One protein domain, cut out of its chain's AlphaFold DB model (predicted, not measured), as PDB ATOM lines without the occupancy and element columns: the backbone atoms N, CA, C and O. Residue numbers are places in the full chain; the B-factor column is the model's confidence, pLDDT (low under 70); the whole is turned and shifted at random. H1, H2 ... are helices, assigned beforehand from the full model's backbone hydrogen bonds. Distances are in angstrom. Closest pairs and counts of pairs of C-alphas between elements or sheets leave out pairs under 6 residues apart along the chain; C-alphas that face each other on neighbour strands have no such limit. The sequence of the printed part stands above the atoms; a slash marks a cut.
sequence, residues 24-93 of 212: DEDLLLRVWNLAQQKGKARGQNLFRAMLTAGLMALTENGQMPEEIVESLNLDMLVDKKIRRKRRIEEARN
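This is residues 24 to 93 of the 212 residues of an uncharacterized protein of Rhizobium sp. MHM7A (UniProt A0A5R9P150). A long helix, H2, is an open post with a helix making a corner at each end: H1 folds back beside its first end as a V-shaped hairpin, and H4 starts at its last end, where short H3 also lies, and runs away from it, so that residues 83 to 93, of which 83 to 92 belong to H4, stick out. The printed part has 70 residues, with helices H1 to H4 in chain order and no named strand: all helix. It is loose, with a radius of gyration of the C-alphas of 15.6 A, spanning 37 by 36 by 21 A.

H2, residues 40 to 60, is 30.3 A long. H1, residues 24 to 37, begins at C-alpha (4.570, 30.092, -19.414). H3 is residues 66 to 72. H4, residues 74 to 92, is 27.1 A long and ends at C-alpha (-0.791, 49.866, -47.627).

H2 touches H1, closest C-alphas Gly 43 and Ala 35, 4.7 A, opposite ways at 35.2 degrees, only just steep. H2 touches H4 about perpendicular, 77 degrees, closest C-alphas Glu 60 and Val 78, 7.0 A. H3 is close but not clearly touching H2, closest C-alphas Val 69 and Thr 59, 7.5 A. H1 is apart from H3 and H4. In H1, H2, H3 and H4 every O i to N i+4 pair is within hydrogen-bond range.

C-alphas 26 and 93 are farthest apart, 39.6 A. The printed part has no cut, and its three links are tight. Residues 81, 83, 90 to 91 and 93 have pLDDT under 70.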
ATOM      1  N   ASP A  24       5.160  29.950 -18.078       90.38
ATOM      2  CA  ASP A  24       4.570  30.092 -19.414       90.38
ATOM      3  C   ASP A  24       3.186  29.429 -19.516       90.38
ATOM      4  O   ASP A  24       2.264  29.976 -20.128       90.38
ATOM      5  N   GLU A  25       3.007  28.269 -18.879       92.81
ATOM      6  CA  GLU A  25       1.735  27.541 -18.873       92.81
ATOM      7  C   GLU A  25       0.701  28.235 -17.975       92.81
ATOM      8  O   GLU A  25      -0.466  28.364 -18.355       92.81
ATOM      9  N   ASP A  26       1.141  28.794 -16.846       93.50
ATOM     10  CA  ASP A  26       0.320  29.619 -15.959       93.50
ATOM     11  C   ASP A  26      -0.177  30.883 -16.675       93.50
ATOM     12  O   ASP A  26      -1.342  31.279 -16.534       93.50
ATOM     13  N   LEU A  27       0.680  31.526 -17.478       91.56
ATOM     14  CA  LEU A  27       0.281  32.660 -18.309       91.56
ATOM     15  C   LEU A  27      -0.793  32.243 -19.323       91.56
ATOM     16  O   LEU A  27      -1.800  32.942 -19.479       91.56
ATOM     17  N   LEU A  28      -0.618  31.093 -19.976       90.25
ATOM     18  CA  LEU A  28      -1.570  30.578 -20.955       90.25
ATOM     19  C   LEU A  28      -2.927  30.247 -20.313       90.25
ATOM     20  O   LEU A  28      -3.973  30.619 -20.856       90.25
ATOM     21  N   LEU A  29      -2.921  29.646 -19.117       91.19
ATOM     22  CA  LEU A  29      -4.117  29.413 -18.302       91.19
ATOM     23  C   LEU A  29      -4.834  30.725 -17.956       91.19
ATOM     24  O   LEU A  29      -6.057  30.822 -18.098       91.19
ATOM     25  N   ARG A  30      -4.099  31.769 -17.554       91.44
ATOM     26  CA  ARG A  30      -4.678  33.092 -17.254       91.44
ATOM     27  C   ARG A  30      -5.331  33.723 -18.480       91.44
ATOM     28  O   ARG A  30      -6.471  34.179 -18.390       91.44
ATOM     29  N   VAL A  31      -4.646  33.723 -19.626       90.06
ATOM     30  CA  VAL A  31      -5.187  34.251 -20.891       90.06
ATOM     31  C   VAL A  31      -6.457  33.499 -21.288       90.06
ATOM     32  O   VAL A  31      -7.465  34.121 -21.636       90.06
ATOM     33  N   TRP A  32      -6.442  32.169 -21.187       89.62
ATOM     34  CA  TRP A  32      -7.604  31.333 -21.471       89.62
ATOM     35  C   TRP A  32      -8.791  31.655 -20.557       89.62
ATOM     36  O   TRP A  32      -9.901  31.881 -21.046       89.62
ATOM     37  N   ASN A  33      -8.562  31.748 -19.245       90.56
ATOM     38  CA  ASN A  33      -9.602  32.057 -18.268       90.56
ATOM     39  C   ASN A  33     -10.233  33.434 -18.522       90.56
ATOM     40  O   ASN A  33     -11.459  33.562 -18.522       90.56
ATOM     41  N   LEU A  34      -9.424  34.451 -18.838       91.88
ATOM     42  CA  LEU A  34      -9.921  35.781 -19.212       91.88
ATOM     43  C   LEU A  34     -10.750  35.751 -20.504       91.88
ATOM     44  O   LEU A  34     -11.786  36.412 -20.600       91.88
ATOM     45  N   ALA A  35     -10.332  34.971 -21.500       88.94
ATOM     46  CA  ALA A  35     -11.073  34.836 -22.750       88.94
ATOM     47  C   ALA A  35     -12.422  34.122 -22.552       88.94
ATOM     48  O   ALA A  35     -13.423  34.531 -23.144       88.94
ATOM     49  N   GLN A  36     -12.467  33.105 -21.687       89.31
ATOM     50  CA  GLN A  36     -13.687  32.378 -21.329       89.31
ATOM     51  C   GLN A  36     -14.700  33.259 -20.590       89.31
ATOM     52  O   GLN A  36     -15.894  33.188 -20.883       89.31
ATOM     53  N   GLN A  37     -14.236  34.154 -19.710       90.75
ATOM     54  CA  GLN A  37     -15.098  35.134 -19.032       90.75
ATOM     55  C   GLN A  37     -15.818  36.069 -20.016       90.75
ATOM     56  O   GLN A  37     -16.926  36.524 -19.748       90.75
ATOM     57  N   LYS A  38     -15.216  36.345 -21.180       87.50
ATOM     58  CA  LYS A  38     -15.831  37.143 -22.255       87.50
ATOM     59  C   LYS A  38     -16.760  36.326 -23.166       87.50
ATOM     60  O   LYS A  38     -17.340  36.896 -24.091       87.50
ATOM     61  N   GLY A  39     -16.892  35.019 -22.934       87.50
ATOM     62  CA  GLY A  39     -17.798  34.112 -23.635       87.50
ATOM     63  C   GLY A  39     -17.112  32.839 -24.144       87.50
ATOM     64  O   GLY A  39     -16.031  32.885 -24.734       87.50
ATOM     65  N   LYS A  40     -17.795  31.693 -24.008       81.75
ATOM     66  CA  LYS A  40     -17.254  30.367 -24.370       81.75
ATOM     67  C   LYS A  40     -16.794  30.256 -25.825       81.75
ATOM     68  O   LYS A  40     -15.704  29.753 -26.099       81.75
ATOM     69  N   ALA A  41     -17.592  30.776 -26.759       81.44
ATOM     70  CA  ALA A  41     -17.251  30.786 -28.183       81.44
ATOM     71  C   ALA A  41     -16.006  31.643 -28.482       81.44
ATOM     72  O   ALA A  41     -15.210  31.315 -29.361       81.44
ATOM     73  N   ARG A  42     -15.803  32.723 -27.717       84.50
ATOM     74  CA  ARG A  42     -14.657  33.621 -27.876       84.50
ATOM     75  C   ARG A  42     -13.363  32.966 -27.408       84.50
ATOM     76  O   ARG A  42     -12.366  33.068 -28.116       84.50
ATOM     77  N   GLY A  43     -13.402  32.243 -26.286       86.94
ATOM     78  CA  GLY A  43     -12.278  31.426 -25.824       86.94
ATOM     79  C   GLY A  43     -11.852  30.403 -26.879       86.94
ATOM     80  O   GLY A  43     -10.695  30.384 -27.289       86.94
ATOM     81  N   GLN A  44     -12.800  29.622 -27.408       87.81
ATOM     82  CA  GLN A  44     -12.508  28.622 -28.445       87.81
ATOM     83  C   GLN A  44     -11.906  29.235 -29.717       87.81
ATOM     84  O   GLN A  44     -10.928  28.709 -30.247       87.81
ATOM     85  N   ASN A  45     -12.456  30.352 -30.203       89.25
ATOM     86  CA  ASN A  45     -11.927  31.032 -31.386       89.25
ATOM     87  C   ASN A  45     -10.518  31.592 -31.151       89.25
ATOM     88  O   ASN A  45      -9.667  31.478 -32.032       89.25
ATOM     89  N   LEU A  46     -10.250  32.138 -29.961       89.44
ATOM     90  CA  LEU A  46      -8.914  32.597 -29.586       89.44
ATOM     91  C   LEU A  46      -7.915  31.437 -29.565       89.44
ATOM     92  O   LEU A  46      -6.847  31.546 -30.154       89.44
ATOM     93  N   PHE A  47      -8.272  30.312 -28.948       89.75
ATOM     94  CA  PHE A  47      -7.398  29.140 -28.897       89.75
ATOM     95  C   PHE A  47      -7.102  28.573 -30.286       89.75
ATOM     96  O   PHE A  47      -5.950  28.277 -30.590       89.75
ATOM     97  N   ARG A  48      -8.102  28.520 -31.176       89.75
ATOM     98  CA  ARG A  48      -7.880  28.159 -32.587       89.75
ATOM     99  C   ARG A  48      -6.898  29.107 -33.270       89.75
ATOM    100  O   ARG A  48      -6.024  28.646 -33.997       89.75
ATOM    101  N   ALA A  49      -7.024  30.412 -33.036       89.62
ATOM    102  CA  ALA A  49      -6.124  31.406 -33.611       89.62
ATOM    103  C   ALA A  49      -4.693  31.265 -33.071       89.62
ATOM    104  O   ALA A  49      -3.755  31.259 -33.864       89.62
ATOM    105  N   MET A  50      -4.526  31.091 -31.756       90.25
ATOM    106  CA  MET A  50      -3.218  30.891 -31.122       90.25
ATOM    107  C   MET A  50      -2.542  29.612 -31.614       90.25
ATOM    108  O   MET A  50      -1.385  29.660 -32.016       90.25
ATOM    109  N   LEU A  51      -3.272  28.493 -31.655       90.56
ATOM    110  CA  LEU A  51      -2.741  27.221 -32.138       90.56
ATOM    111  C   LEU A  51      -2.311  27.323 -33.606       90.56
ATOM    112  O   LEU A  51      -1.225  26.891 -33.967       90.56
ATOM    113  N   THR A  52      -3.140  27.954 -34.442       89.19
ATOM    114  CA  THR A  52      -2.825  28.153 -35.863       89.19
ATOM    115  C   THR A  52      -1.589  29.036 -36.032       89.19
ATOM    116  O   THR A  52      -0.697  28.701 -36.803       89.19
ATOM    117  N   ALA A  53      -1.510  30.151 -35.302       88.75
ATOM    118  CA  ALA A  53      -0.368  31.057 -35.363       88.75
ATOM    119  C   ALA A  53       0.923  30.391 -34.869       88.75
ATOM    120  O   ALA A  53       1.952  30.527 -35.525       88.75
ATOM    121  N   GLY A  54       0.856  29.642 -33.765       90.25
ATOM    122  CA  GLY A  54       1.985  28.901 -33.211       90.25
ATOM    123  C   GLY A  54       2.497  27.833 -34.172       90.25
ATOM    124  O   GLY A  54       3.685  27.811 -34.467       90.25
ATOM    125  N   LEU A  55       1.604  27.018 -34.745       89.12
ATOM    126  CA  LEU A  55       1.991  26.017 -35.745       89.12
ATOM    127  C   LEU A  55       2.664  26.660 -36.959       89.12
ATOM    128  O   LEU A  55       3.704  26.180 -37.391       89.12
ATOM    129  N   MET A  56       2.127  27.776 -37.463       86.88
ATOM    130  CA  MET A  56       2.764  28.495 -38.569       86.88
ATOM    131  C   MET A  56       4.135  29.052 -38.192       86.88
ATOM    132  O   MET A  56       5.049  28.956 -38.998       86.88
ATOM    133  N   ALA A  57       4.292  29.612 -36.993       87.31
ATOM    134  CA  ALA A  57       5.579  30.123 -36.530       87.31
ATOM    135  C   ALA A  57       6.621  29.001 -36.391       87.31
ATOM    136  O   ALA A  57       7.774  29.188 -36.758       87.31
ATOM    137  N   LEU A  58       6.213  27.819 -35.919       88.88
ATOM    138  CA  LEU A  58       7.086  26.645 -35.852       88.88
ATOM    139  C   LEU A  58       7.533  26.188 -37.245       88.88
ATOM    140  O   LEU A  58       8.702  25.857 -37.423       88.88
ATOM    141  N   THR A  59       6.630  26.204 -38.232       87.25
ATOM    142  CA  THR A  59       6.985  25.920 -39.630       87.25
ATOM    143  C   THR A  59       7.930  26.987 -40.190       87.25
ATOM    144  O   THR A  59       8.958  26.647 -40.758       87.25
ATOM    145  N   GLU A  60       7.625  28.273 -39.984       85.88
ATOM    146  CA  GLU A  60       8.436  29.407 -40.459       85.88
ATOM    147  C   GLU A  60       9.857  29.400 -39.853       85.88
ATOM    148  O   GLU A  60      10.817  29.740 -40.539       85.88
ATOM    149  N   ASN A  61      10.010  28.965 -38.597       87.56
ATOM    150  CA  ASN A  61      11.299  28.887 -37.900       87.56
ATOM    151  C   ASN A  61      12.066  27.571 -38.137       87.56
ATOM    152  O   ASN A  61      13.109  27.369 -37.518       87.56
ATOM    153  N   GLY A  62      11.547  26.648 -38.956       85.38
ATOM    154  CA  GLY A  62      12.173  25.337 -39.179       85.38
ATOM    155  C   GLY A  62      12.190  24.429 -37.940       85.38
ATOM    156  O   GLY A  62      12.984  23.501 -37.859       85.38
ATOM    157  N   GLN A  63      11.327  24.692 -36.953       89.75
ATOM    158  CA  GLN A  63      11.192  23.875 -35.738       89.75
ATOM    159  C   GLN A  63      10.190  22.725 -35.916       89.75
ATOM    160  O   GLN A  63       9.992  21.917 -35.008       89.75
ATOM    161  N   MET A  64       9.522  22.664 -37.069       89.06
ATOM    162  CA  MET A  64       8.594  21.596 -37.411       89.06
ATOM    163  C   MET A  64       9.346  20.418 -38.049       89.06
ATOM    164  O   MET A  64      10.156  20.655 -38.942       89.06
ATOM    165  N   PRO A  65       9.075  19.162 -37.645       88.38
ATOM    166  CA  PRO A  65       9.694  17.991 -38.264       88.38
ATOM    167  C   PRO A  65       9.461  17.938 -39.781       88.38
ATOM    168  O   PRO A  65       8.322  18.089 -40.229       88.38
ATOM    169  N   GLU A  66      10.517  17.671 -40.554       83.75
ATOM    170  CA  GLU A  66      10.491  17.657 -42.030       83.75
ATOM    171  C   GLU A  66       9.432  16.692 -42.585       83.75
ATOM    172  O   GLU A  66       8.664  17.056 -43.472       83.75
ATOM    173  N   GLU A  67       9.273  15.515 -41.972       87.56
ATOM    174  CA  GLU A  67       8.251  14.524 -42.345       87.56
ATOM    175  C   GLU A  67       6.818  15.097 -42.320       87.56
ATOM    176  O   GLU A  67       5.968  14.754 -43.149       87.56
ATOM    177  N   ILE A  68       6.527  15.993 -41.370       85.31
ATOM    178  CA  ILE A  68       5.216  16.646 -41.236       85.31
ATOM    179  C   ILE A  68       5.061  17.736 -42.299       85.31
ATOM    180  O   ILE A  68       3.986  17.881 -42.885       85.31
ATOM    181  N   VAL A  69       6.130  18.493 -42.560       84.00
ATOM    182  CA  VAL A  69       6.145  19.555 -43.574       84.00
ATOM    183  C   VAL A  69       5.896  18.974 -44.965       84.00
ATOM    184  O   VAL A  69       5.013  19.466 -45.674       84.00
ATOM    185  N   GLU A  70       6.591  17.891 -45.316       84.56
ATOM    186  CA  GLU A  70       6.457  17.209 -46.606       84.56
ATOM    187  C   GLU A  70       5.091  16.532 -46.763       84.56
ATOM    188  O   GLU A  70       4.404  16.723 -47.769       84.56
ATOM    189  N   SER A  71       4.650  15.773 -45.753       84.12
ATOM    190  CA  SER A  71       3.387  15.024 -45.833       84.12
ATOM    191  C   SER A  71       2.159  15.927 -45.975       84.12
ATOM    192  O   SER A  71       1.195  15.558 -46.653       84.12
ATOM    193  N   LEU A  72       2.192  17.122 -45.378       81.19
ATOM    194  CA  LEU A  72       1.094  18.091 -45.420       81.19
ATOM    195  C   LEU A  72       1.324  19.243 -46.416       81.19
ATOM    196  O   LEU A  72       0.446  20.097 -46.552       81.19
ATOM    197  N   ASN A  73       2.452  19.261 -47.139       79.19
ATOM    198  CA  ASN A  73       2.865  20.342 -48.048       79.19
ATOM    199  C   ASN A  73       2.752  21.741 -47.406       79.19
ATOM    200  O   ASN A  73       2.175  22.672 -47.986       79.19
ATOM    201  N   LEU A  74       3.265  21.890 -46.180       77.50
ATOM    202  CA  LEU A  74       3.098  23.121 -45.393       77.50
ATOM    203  C   LEU A  74       3.857  24.318 -45.979       77.50
ATOM    204  O   LEU A  74       3.389  25.450 -45.832       77.50
ATOM    205  N   ASP A  75       4.937  24.080 -46.725       72.62
ATOM    206  CA  ASP A  75       5.721  25.127 -47.395       72.62
ATOM    207  C   ASP A  75       4.867  25.969 -48.343       72.62
ATOM    208  O   ASP A  75       4.897  27.200 -48.311       72.62
ATOM    209  N   MET A  76       3.982  25.326 -49.111       73.69
ATOM    210  CA  MET A  76       3.053  26.037 -49.992       73.69
ATOM    211  C   MET A  76       2.097  26.958 -49.225       73.69
ATOM    212  O   MET A  76       1.593  27.943 -49.775       73.69
ATOM    213  N   LEU A  77       1.774  26.616 -47.978       71.69
ATOM    214  CA  LEU A  77       0.825  27.347 -47.146       71.69
ATOM    215  C   LEU A  77       1.503  28.555 -46.486       71.69
ATOM    216  O   LEU A  77       0.932  29.654 -46.493       71.69
ATOM    217  N   VAL A  78       2.738  28.377 -46.016       72.56
ATOM    218  CA  VAL A  78       3.608  29.458 -45.532       72.56
ATOM    219  C   VAL A  78       3.893  30.455 -46.659       72.56
ATOM    220  O   VAL A  78       3.602  31.644 -46.508       72.56
ATOM    221  N   ASP A  79       4.295  29.979 -47.840       72.62
ATOM    222  CA  ASP A  79       4.549  30.812 -49.021       72.62
ATOM    223  C   ASP A  79       3.337  31.653 -49.430       72.62
ATOM    224  O   ASP A  79       3.447  32.849 -49.724       72.62
ATOM    225  N   LYS A  80       2.139  31.055 -49.439       72.38
ATOM    226  CA  LYS A  80       0.893  31.775 -49.747       72.38
ATOM    227  C   LYS A  80       0.623  32.891 -48.739       72.38
ATOM    228  O   LYS A  80       0.182  33.972 -49.139       72.38
ATOM    229  N   LYS A  81       0.878  32.653 -47.451       69.25
ATOM    230  CA  LYS A  81       0.679  33.654 -46.396       69.25
ATOM    231  C   LYS A  81       1.713  34.771 -46.482       69.25
ATOM    232  O   LYS A  81       1.312  35.934 -46.423       69.25
ATOM    233  N   ILE A  82       2.989  34.453 -46.702       70.19
ATOM    234  CA  ILE A  82       4.049  35.449 -46.918       70.19
ATOM    235  C   ILE A  82       3.706  36.320 -48.132       70.19
ATOM    236  O   ILE A  82       3.686  37.547 -48.029       70.19
ATOM    237  N   ARG A  83       3.311  35.709 -49.260       68.75
ATOM    238  CA  ARG A  83       2.864  36.442 -50.459       68.75
ATOM    239  C   ARG A  83       1.651  37.332 -50.182       68.75
ATOM    240  O   ARG A  83       1.592  38.449 -50.690       68.75
ATOM    241  N   ARG A  84       0.678  36.868 -49.389       70.44
ATOM    242  CA  ARG A  84      -0.500  37.668 -49.017       70.44
ATOM    243  C   ARG A  84      -0.123  38.846 -48.120       70.44
ATOM    244  O   ARG A  84      -0.609  39.946 -48.363       70.44
ATOM    245  N   LYS A  85       0.739  38.631 -47.122       73.06
ATOM    246  CA  LYS A  85       1.227  39.687 -46.225       73.06
ATOM    247  C   LYS A  85       1.977  40.761 -47.016       73.06
ATOM    248  O   LYS A  85       1.631  41.931 -46.897       73.06
ATOM    249  N   ARG A  86       2.866  40.349 -47.927       71.12
ATOM    250  CA  ARG A  86       3.584  41.250 -48.841       71.12
ATOM    251  C   ARG A  86       2.640  42.097 -49.701       71.12
ATOM    252  O   ARG A  86       2.814  43.304 -49.759       71.12
ATOM    253  N   ARG A  87       1.599  41.503 -50.307       71.50
ATOM    254  CA  ARG A  87       0.602  42.270 -51.090       71.50
ATOM    255  C   ARG A  87      -0.164  43.291 -50.251       71.50
ATOM    256  O   ARG A  87      -0.493  44.358 -50.750       71.50
ATOM    257  N   ILE A  88      -0.495  42.956 -49.005       75.25
ATOM    258  CA  ILE A  88      -1.221  43.870 -48.111       75.25
ATOM    259  C   ILE A  88      -0.318  45.036 -47.695       75.25
ATOM    260  O   ILE A  88      -0.780  46.171 -47.652       75.25
ATOM    261  N   GLU A  89       0.957  44.777 -47.414       74.00
ATOM    262  CA  GLU A  89       1.941  45.820 -47.096       74.00
ATOM    263  C   GLU A  89       2.221  46.729 -48.301       74.00
ATOM    264  O   GLU A  89       2.231  47.948 -48.150       74.00
ATOM    265  N   GLU A  90       2.337  46.161 -49.503       67.19
ATOM    266  CA  GLU A  90       2.489  46.904 -50.762       67.19
ATOM    267  C   GLU A  90       1.255  47.764 -51.077       67.19
ATOM    268  O   GLU A  90       1.382  48.938 -51.419       67.19
ATOM    269  N   ALA A  91       0.047  47.234 -50.857       69.38
ATOM    270  CA  ALA A  91      -1.194  47.996 -50.990       69.38
ATOM    271  C   ALA A  91      -1.349  49.089 -49.917       69.38
ATOM    272  O   ALA A  91      -2.010  50.099 -50.150       69.38
ATOM    273  N   ARG A  92      -0.756  48.898 -48.732       74.00
ATOM    274  CA  ARG A  92      -0.791  49.866 -47.627       74.00
ATOM    275  C   ARG A  92       0.261  50.967 -47.778       74.00
ATOM    276  O   ARG A  92       0.084  52.030 -47.188       74.00
ATOM    277  N   ASN A  93       1.320  50.739 -48.555       57.69
ATOM    278  CA  ASN A  93       2.374  51.719 -48.804       57.69
ATOM    279  C   ASN A  93       2.693  51.869 -50.309       57.69
ATOM    280  O   ASN A  93       3.763  51.447 -50.762       57.69
TER     281      ASN A  93